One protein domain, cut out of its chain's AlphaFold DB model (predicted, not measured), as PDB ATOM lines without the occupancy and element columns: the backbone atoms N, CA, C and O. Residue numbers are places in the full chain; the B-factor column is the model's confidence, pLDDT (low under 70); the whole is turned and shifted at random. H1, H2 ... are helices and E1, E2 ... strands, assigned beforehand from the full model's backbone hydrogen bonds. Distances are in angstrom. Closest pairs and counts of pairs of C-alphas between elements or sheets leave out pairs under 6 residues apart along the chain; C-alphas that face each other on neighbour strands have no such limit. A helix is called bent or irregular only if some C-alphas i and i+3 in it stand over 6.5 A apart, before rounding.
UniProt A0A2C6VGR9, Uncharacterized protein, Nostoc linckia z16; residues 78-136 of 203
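This is residues 78 to 136 of the 203 residues of an uncharacterized protein of Nostoc linckia z16 (UniProt A0A2C6VGR9). There is little regular structure here: a small body mostly of loops, with the longest helix, H3, along one side, short H2 on the opposite side, and loop residues such as 109 and 110 between them. Short H1 packs on the end of H3 at Ser 128. The 59 printed residues hold H1, H2, H3 and strand E1 in that order, with 23 residues in named elements, mostly helix. The whole is compact, with a radius of gyration of the C-alphas of 10.8 A and spans of 29 by 26 by 21 A.

H1, residues 79 to 82, touches H3, residues 118 to 128; their closest C-alphas, of Asn 81 and Ser 128, are 4.5 A apart. H2, residues 94 to 98, is apart from H1, H3 and E1, residues 134 to 136. E1 pairs with no named strand. In H3 every O i to N i+4 pair is within hydrogen-bond range; H2 has 0 of 1, but 2 of 2 O i to N i+3 pairs; H1 is too short for an O i to N i+4 pair.

H1 begins at C-alpha 79 (106.099, 94.487, 71.109). H2 is 8.2 A long, only just not irregular: C-alphas 95 and 98 are 6.1 A apart. H3 is 15.3 A long. E1 ends at C-alpha 136 (96.814, 86.761, 74.769).

The C-alphas farthest apart, of Ala 116 and Asp 136, are 32.6 A apart. The links H1 to H2 and H2 to H3 are long. The printed part has no cut, and no printed residue is under 70 in pLDDT.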
ATOM      1  N   ASN A  78     104.565  90.082  72.656       82.31
ATOM      2  CA  ASN A  78     104.118  91.422  72.301       82.31
ATOM      3  C   ASN A  78     105.317  92.292  71.879       82.31
ATOM      4  O   ASN A  78     106.461  91.838  71.831       82.31
ATOM      5  N   PHE A  79     105.060  93.560  71.563       81.81
ATOM      6  CA  PHE A  79     106.099  94.487  71.109       81.81
ATOM      7  C   PHE A  79     107.234  94.698  72.127       81.81
ATOM      8  O   PHE A  79     108.344  95.007  71.712       81.81
ATOM      9  N   ALA A  80     107.015  94.481  73.428       83.56
ATOM     10  CA  ALA A  80     108.060  94.640  74.440       83.56
ATOM     11  C   ALA A  80     109.158  93.570  74.338       83.56
ATOM     12  O   ALA A  80     110.272  93.799  74.794       83.56
ATOM     13  N   ASN A  81     108.873  92.432  73.694       84.31
ATOM     14  CA  ASN A  81     109.885  91.421  73.397       84.31
ATOM     15  C   ASN A  81     110.887  91.884  72.324       84.31
ATOM     16  O   ASN A  81     112.061  91.542  72.389       84.31
ATOM     17  N   THR A  82     110.432  92.657  71.334       77.62
ATOM     18  CA  THR A  82     111.254  93.070  70.176       77.62
ATOM     19  C   THR A  82     111.749  94.510  70.268       77.62
ATOM     20  O   THR A  82     112.758  94.857  69.661       77.62
ATOM     21  N   GLN A  83     111.061  95.354  71.035       82.06
ATOM     22  CA  GLN A  83     111.407  96.752  71.268       82.06
ATOM     23  C   GLN A  83     111.454  97.026  72.778       82.06
ATOM     24  O   GLN A  83     110.622  97.785  73.262       82.06
ATOM     25  N   PRO A  84     112.386  96.432  73.544       81.50
ATOM     26  CA  PRO A  84     112.405  96.490  75.015       81.50
ATOM     27  C   PRO A  84     112.526  97.901  75.611       81.50
ATOM     28  O   PRO A  84     112.230  98.102  76.790       81.50
ATOM     29  N   TYR A  85     112.957  98.883  74.812       84.25
ATOM     30  CA  TYR A  85     113.249 100.233  75.283       84.25
ATOM     31  C   TYR A  85     112.391 101.284  74.580       84.25
ATOM     32  O   TYR A  85     112.540 101.490  73.368       84.25
ATOM     33  N   PRO A  86     111.557 102.015  75.331       82.31
ATOM     34  CA  PRO A  86     110.893 103.187  74.801       82.31
ATOM     35  C   PRO A  86     111.905 104.340  74.665       82.31
ATOM     36  O   PRO A  86     112.719 104.573  75.556       82.31
ATOM     37  N   GLY A  87     111.830 105.113  73.575       82.88
ATOM     38  CA  GLY A  87     112.631 106.343  73.390       82.88
ATOM     39  C   GLY A  87     113.823 106.217  72.438       82.88
ATOM     40  O   GLY A  87     114.558 107.184  72.233       82.88
ATOM     41  N   THR A  88     113.997 105.051  71.814       83.75
ATOM     42  CA  THR A  88     114.945 104.875  70.704       83.75
ATOM     43  C   THR A  88     114.473 105.619  69.452       83.75
ATOM     44  O   THR A  88     113.279 105.850  69.263       83.75
ATOM     45  N   PHE A  89     115.406 105.981  68.567       85.56
ATOM     46  CA  PHE A  89     115.109 106.687  67.317       85.56
ATOM     47  C   PHE A  89     114.542 105.734  66.248       85.56
ATOM     48  O   PHE A  89     115.157 105.458  65.221       85.56
ATOM     49  N   SER A  90     113.374 105.166  66.528       85.81
ATOM     50  CA  SER A  90     112.628 104.278  65.639       85.81
ATOM     51  C   SER A  90     111.129 104.483  65.846       85.81
ATOM     52  O   SER A  90     110.717 105.141  66.800       85.81
ATOM     53  N   ASN A  91     110.291 103.935  64.963       84.75
ATOM     54  CA  ASN A  91     108.850 103.964  65.198       84.75
ATOM     55  C   ASN A  91     108.513 103.159  66.465       84.75
ATOM     56  O   ASN A  91     108.938 102.008  66.599       84.75
ATOM     57  N   GLN A  92     107.761 103.768  67.380       85.31
ATOM     58  CA  GLN A  92     107.447 103.197  68.687       85.31
ATOM     59  C   GLN A  92     105.944 102.903  68.818       85.31
ATOM     60  O   GLN A  92     105.118 103.680  68.332       85.31
ATOM     61  N   PRO A  93     105.559 101.816  69.509       83.50
ATOM     62  CA  PRO A  93     104.168 101.529  69.823       83.50
ATOM     63  C   PRO A  93     103.536 102.648  70.655       83.50
ATOM     64  O   PRO A  93     104.113 103.108  71.639       83.50
ATOM     65  N   ALA A  94     102.293 103.018  70.332       86.00
ATOM     66  CA  ALA A  94     101.543 104.030  71.085       86.00
ATOM     67  C   ALA A  94     101.366 103.671  72.575       86.00
ATOM     68  O   ALA A  94     101.201 104.551  73.412       86.00
ATOM     69  N   ALA A  95     101.440 102.383  72.921       83.69
ATOM     70  CA  ALA A  95     101.384 101.910  74.300       83.69
ATOM     71  C   ALA A  95     102.537 102.438  75.175       83.69
ATOM     72  O   ALA A  95     102.355 102.588  76.381       83.69
ATOM     73  N   TYR A  96     103.684 102.787  74.582       86.56
ATOM     74  CA  TYR A  96     104.783 103.408  75.322       86.56
ATOM     75  C   TYR A  96     104.511 104.845  75.751       86.56
ATOM     76  O   TYR A  96     105.235 105.336  76.603       86.56
ATOM     77  N   ALA A  97     103.463 105.499  75.242       84.75
ATOM     78  CA  ALA A  97     103.056 106.821  75.723       84.75
ATOM     79  C   ALA A  97     102.610 106.820  77.199       84.75
ATOM     80  O   ALA A  97     102.568 107.875  77.823       84.75
ATOM     81  N   GLN A  98     102.274 105.651  77.758       82.50
ATOM     82  CA  GLN A  98     101.920 105.466  79.171       82.50
ATOM     83  C   GLN A  98     103.090 104.876  79.972       82.50
ATOM     84  O   GLN A  98     102.937 103.898  80.704       82.50
ATOM     85  N   ASN A  99     104.284 105.430  79.779       83.81
ATOM     86  CA  ASN A  99     105.473 105.054  80.530       83.81
ATOM     87  C   ASN A  99     105.527 105.731  81.906       83.81
ATOM     88  O   ASN A  99     104.918 106.773  82.130       83.81
ATOM     89  N   TRP A 100     106.329 105.165  82.803       86.94
ATOM     90  CA  TRP A 100     106.652 105.776  84.089       86.94
ATOM     91  C   TRP A 100     107.481 107.052  83.886       86.94
ATOM     92  O   TRP A 100     108.465 107.025  83.138       86.94
ATOM     93  N   GLN A 101     107.103 108.160  84.529       85.19
ATOM     94  CA  GLN A 101     107.811 109.444  84.426       85.19
ATOM     95  C   GLN A 101     108.224 109.994  85.790       85.19
ATOM     96  O   GLN A 101     109.310 110.560  85.915       85.19
ATOM     97  N   GLN A 102     107.386 109.820  86.811       84.75
ATOM     98  CA  GLN A 102     107.623 110.360  88.143       84.75
ATOM     99  C   GLN A 102     107.172 109.399  89.258       84.75
ATOM    100  O   GLN A 102     106.313 108.534  89.051       84.75
ATOM    101  N   PRO A 103     107.726 109.540  90.479       85.06
ATOM    102  CA  PRO A 103     107.269 108.774  91.634       85.06
ATOM    103  C   PRO A 103     105.761 108.945  91.869       85.06
ATOM    104  O   PRO A 103     105.271 110.064  91.985       85.06
ATOM    105  N   GLY A 104     105.040 107.825  91.960       84.31
ATOM    106  CA  GLY A 104     103.578 107.789  92.087       84.31
ATOM    107  C   GLY A 104     102.846 107.337  90.821       84.31
ATOM    108  O   GLY A 104     101.685 106.944  90.917       84.31
ATOM    109  N   ASP A 105     103.514 107.313  89.665       86.12
ATOM    110  CA  ASP A 105     102.917 106.800  88.431       86.12
ATOM    111  C   ASP A 105     102.698 105.281  88.496       86.12
ATOM    112  O   ASP A 105     103.587 104.515  88.881       86.12
ATOM    113  N   ILE A 106     101.523 104.839  88.044       83.25
ATOM    114  CA  ILE A 106     101.213 103.426  87.804       83.25
ATOM    115  C   ILE A 106     101.314 103.193  86.297       83.25
ATOM    116  O   ILE A 106     100.385 103.493  85.550       83.25
ATOM    117  N   ALA A 107     102.458 102.677  85.851       84.00
ATOM    118  CA  ALA A 107     102.754 102.449  84.441       84.00
ATOM    119  C   ALA A 107     103.278 101.029  84.209       84.00
ATOM    120  O   ALA A 107     104.009 100.477  85.029       84.00
ATOM    121  N   SER A 108     102.916 100.446  83.067       81.19
ATOM    122  CA  SER A 108     103.382  99.111  82.668       81.19
ATOM    123  C   SER A 108     104.768  99.124  82.020       81.19
ATOM    124  O   SER A 108     105.369  98.067  81.868       81.19
ATOM    125  N   TYR A 109     105.269 100.301  81.632       83.88
ATOM    126  CA  TYR A 109     106.525 100.462  80.900       83.88
ATOM    127  C   TYR A 109     107.453 101.452  81.597       83.88
ATOM    128  O   TYR A 109     107.006 102.421  82.213       83.88
ATOM    129  N   GLN A 110     108.755 101.199  81.480       84.69
ATOM    130  CA  GLN A 110     109.790 102.042  82.068       84.69
ATOM    131  C   GLN A 110     109.940 103.392  81.374       84.69
ATOM    132  O   GLN A 110     109.455 103.589  80.262       84.69
ATOM    133  N   LEU A 111     110.639 104.310  82.045       88.00
ATOM    134  CA  LEU A 111     110.961 105.634  81.518       88.00
ATOM    135  C   LEU A 111     111.648 105.582  80.147       88.00
ATOM    136  O   LEU A 111     112.401 104.656  79.839       88.00
ATOM    137  N   TYR A 112     111.418 106.622  79.344       88.19
ATOM    138  CA  TYR A 112     112.080 106.789  78.056       88.19
ATOM    139  C   TYR A 112     113.603 106.878  78.205       88.19
ATOM    140  O   TYR A 112     114.118 107.674  78.991       88.19
ATOM    141  N   THR A 113     114.332 106.111  77.397       86.38
ATOM    142  CA  THR A 113     115.794 106.157  77.339       86.38
ATOM    143  C   THR A 113     116.283 106.093  75.897       86.38
ATOM    144  O   THR A 113     115.832 105.283  75.093       86.38
ATOM    145  N   THR A 114     117.250 106.947  75.569       84.94
ATOM    146  CA  THR A 114     117.982 106.916  74.292       84.94
ATOM    147  C   THR A 114     119.188 105.976  74.331       84.94
ATOM    148  O   THR A 114     119.926 105.874  73.354       84.94
ATOM    149  N   GLY A 115     119.420 105.321  75.471       84.06
ATOM    150  CA  GLY A 115     120.590 104.484  75.731       84.06
ATOM    151  C   GLY A 115     121.544 105.028  76.795       84.06
ATOM    152  O   GLY A 115     122.406 104.310  77.295       84.06
ATOM    153  N   ALA A 116     121.361 106.289  77.193       86.25
ATOM    154  CA  ALA A 116     122.197 106.930  78.204       86.25
ATOM    155  C   ALA A 116     121.957 106.375  79.620       86.25
ATOM    156  O   ALA A 116     122.889 106.292  80.419       86.25
ATOM    157  N   ASN A 117     120.721 105.976  79.940       88.94
ATOM    158  CA  ASN A 117     120.375 105.434  81.253       88.94
ATOM    159  C   ASN A 117     120.489 103.901  81.262       88.94
ATOM    160  O   ASN A 117     119.567 103.198  80.846       88.94
ATOM    161  N   GLN A 118     121.614 103.396  81.776       88.12
ATOM    162  CA  GLN A 118     121.917 101.960  81.837       88.12
ATOM    163  C   GLN A 118     120.948 101.171  82.733       88.12
ATOM    164  O   GLN A 118     120.612 100.034  82.416       88.12
ATOM    165  N   GLN A 119     120.447 101.771  83.817       88.69
ATOM    166  CA  GLN A 119     119.502 101.111  84.727       88.69
ATOM    167  C   GLN A 119     118.131 100.927  84.066       88.69
ATOM    168  O   GLN A 119     117.539  99.854  84.155       88.69
ATOM    169  N   ALA A 120     117.649 101.951  83.353       86.12
ATOM    170  CA  ALA A 120     116.402 101.872  82.595       86.12
ATOM    171  C   ALA A 120     116.492 100.840  81.461       86.12
ATOM    172  O   ALA A 120     115.535 100.108  81.214       86.12
ATOM    173  N   MET A 121     117.657 100.733  80.816       87.81
ATOM    174  CA  MET A 121     117.890  99.696  79.813       87.81
ATOM    175  C   MET A 121     117.897  98.299  80.419       87.81
ATOM    176  O   MET A 121     117.172  97.428  79.955       87.81
ATOM    177  N   GLN A 122     118.628  98.087  81.507       89.69
ATOM    178  CA  GLN A 122     118.634  96.789  82.174       89.69
ATOM    179  C   GLN A 122     117.224  96.365  82.627       89.69
ATOM    180  O   GLN A 122     116.842  95.208  82.465       89.69
ATOM    181  N   ALA A 123     116.418  97.303  83.133       87.81
ATOM    182  CA  ALA A 123     115.027  97.042  83.494       87.81
ATOM    183  C   ALA A 123     114.149  96.685  82.278       87.81
ATOM    184  O   ALA A 123     113.327  95.775  82.375       87.81
ATOM    185  N   GLY A 124     114.333  97.361  81.136       87.56
ATOM    186  CA  GLY A 124     113.642  97.036  79.883       87.56
ATOM    187  C   GLY A 124     113.979  95.637  79.360       87.56
ATOM    188  O   GLY A 124     113.082  94.909  78.942       87.56
ATOM    189  N   GLU A 125     115.243  95.216  79.467       87.94
ATOM    190  CA  GLU A 125     115.660  93.846  79.129       87.94
ATOM    191  C   GLU A 125     115.044  92.799  80.056       87.94
ATOM    192  O   GLU A 125     114.521  91.784  79.608       87.94
ATOM    193  N   TYR A 126     115.030  93.040  81.367       88.56
ATOM    194  CA  TYR A 126     114.359  92.109  82.273       88.56
ATOM    195  C   TYR A 126     112.859  92.020  81.997       88.56
ATOM    196  O   TYR A 126     112.288  90.933  82.071       88.56
ATOM    197  N   PHE A 127     112.226  93.131  81.621       87.00
ATOM    198  CA  PHE A 127     110.826  93.132  81.225       87.00
ATOM    199  C   PHE A 127     110.587  92.326  79.937       87.00
ATOM    200  O   PHE A 127     109.631  91.550  79.880       87.00
ATOM    201  N   SER A 128     111.466  92.434  78.935       86.19
ATOM    202  CA  SER A 128     111.359  91.714  77.652       86.19
ATOM    203  C   SER A 128     111.490  90.191  77.783       86.19
ATOM    204  O   SER A 128     110.932  89.442  76.975       86.19
ATOM    205  N   LEU A 129     112.195  89.743  78.826       85.25
ATOM    206  CA  LEU A 129     112.393  88.338  79.189       85.25
ATOM    207  C   LEU A 129     111.345  87.816  80.188       85.25
ATOM    208  O   LEU A 129     111.349  86.628  80.520       85.25
ATOM    209  N   SER A 130     110.458  88.684  80.673       85.81
ATOM    210  CA  SER A 130     109.401  88.340  81.627       85.81
ATOM    211  C   SER A 130     108.084  87.965  80.940       85.81
ATOM    212  O   SER A 130     107.919  88.065  79.722       85.81
ATOM    213  N   ASP A 131     107.094  87.570  81.737       83.69
ATOM    214  CA  ASP A 131     105.717  87.371  81.286       83.69
ATOM    215  C   ASP A 131     105.033  88.667  80.816       83.69
ATOM    216  O   ASP A 131     104.084  88.597  80.036       83.69
ATOM    217  N   GLY A 132     105.551  89.844  81.188       83.94
ATOM    218  CA  GLY A 132     105.118  91.142  80.661       83.94
ATOM    219  C   GLY A 132     105.317  91.293  79.148       83.94
ATOM    220  O   GLY A 132     104.596  92.051  78.493       83.94
ATOM    221  N   ALA A 133     106.234  90.518  78.563       84.00
ATOM    222  CA  ALA A 133     106.454  90.448  77.122       84.00
ATOM    223  C   ALA A 133     105.521  89.453  76.408       84.00
ATOM    224  O   ALA A 133     105.582  89.324  75.185       84.00
ATOM    225  N   VAL A 134     104.645  88.758  77.140       83.88
ATOM    226  CA  VAL A 134     103.705  87.764  76.612       83.88
ATOM    227  C   VAL A 134     102.274  88.281  76.754       83.88
ATOM    228  O   VAL A 134     101.875  88.833  77.774       83.88
ATOM    229  N   SER A 135     101.458  88.099  75.720       83.88
ATOM    230  CA  SER A 135     100.061  88.547  75.693       83.88
ATOM    231  C   SER A 135      99.129  87.483  75.116       83.88
ATOM    232  O   SER A 135      99.571  86.525  74.476       83.88
ATOM    233  N   ASP A 136      97.827  87.626  75.373       86.94
ATOM    234  CA  ASP A 136      96.814  86.761  74.769       86.94
ATOM    235  C   ASP A 136      96.680  87.089  73.275       86.94
ATOM    236  O   ASP A 136      96.294  88.198  72.902       86.94
TER     237      ASP A 136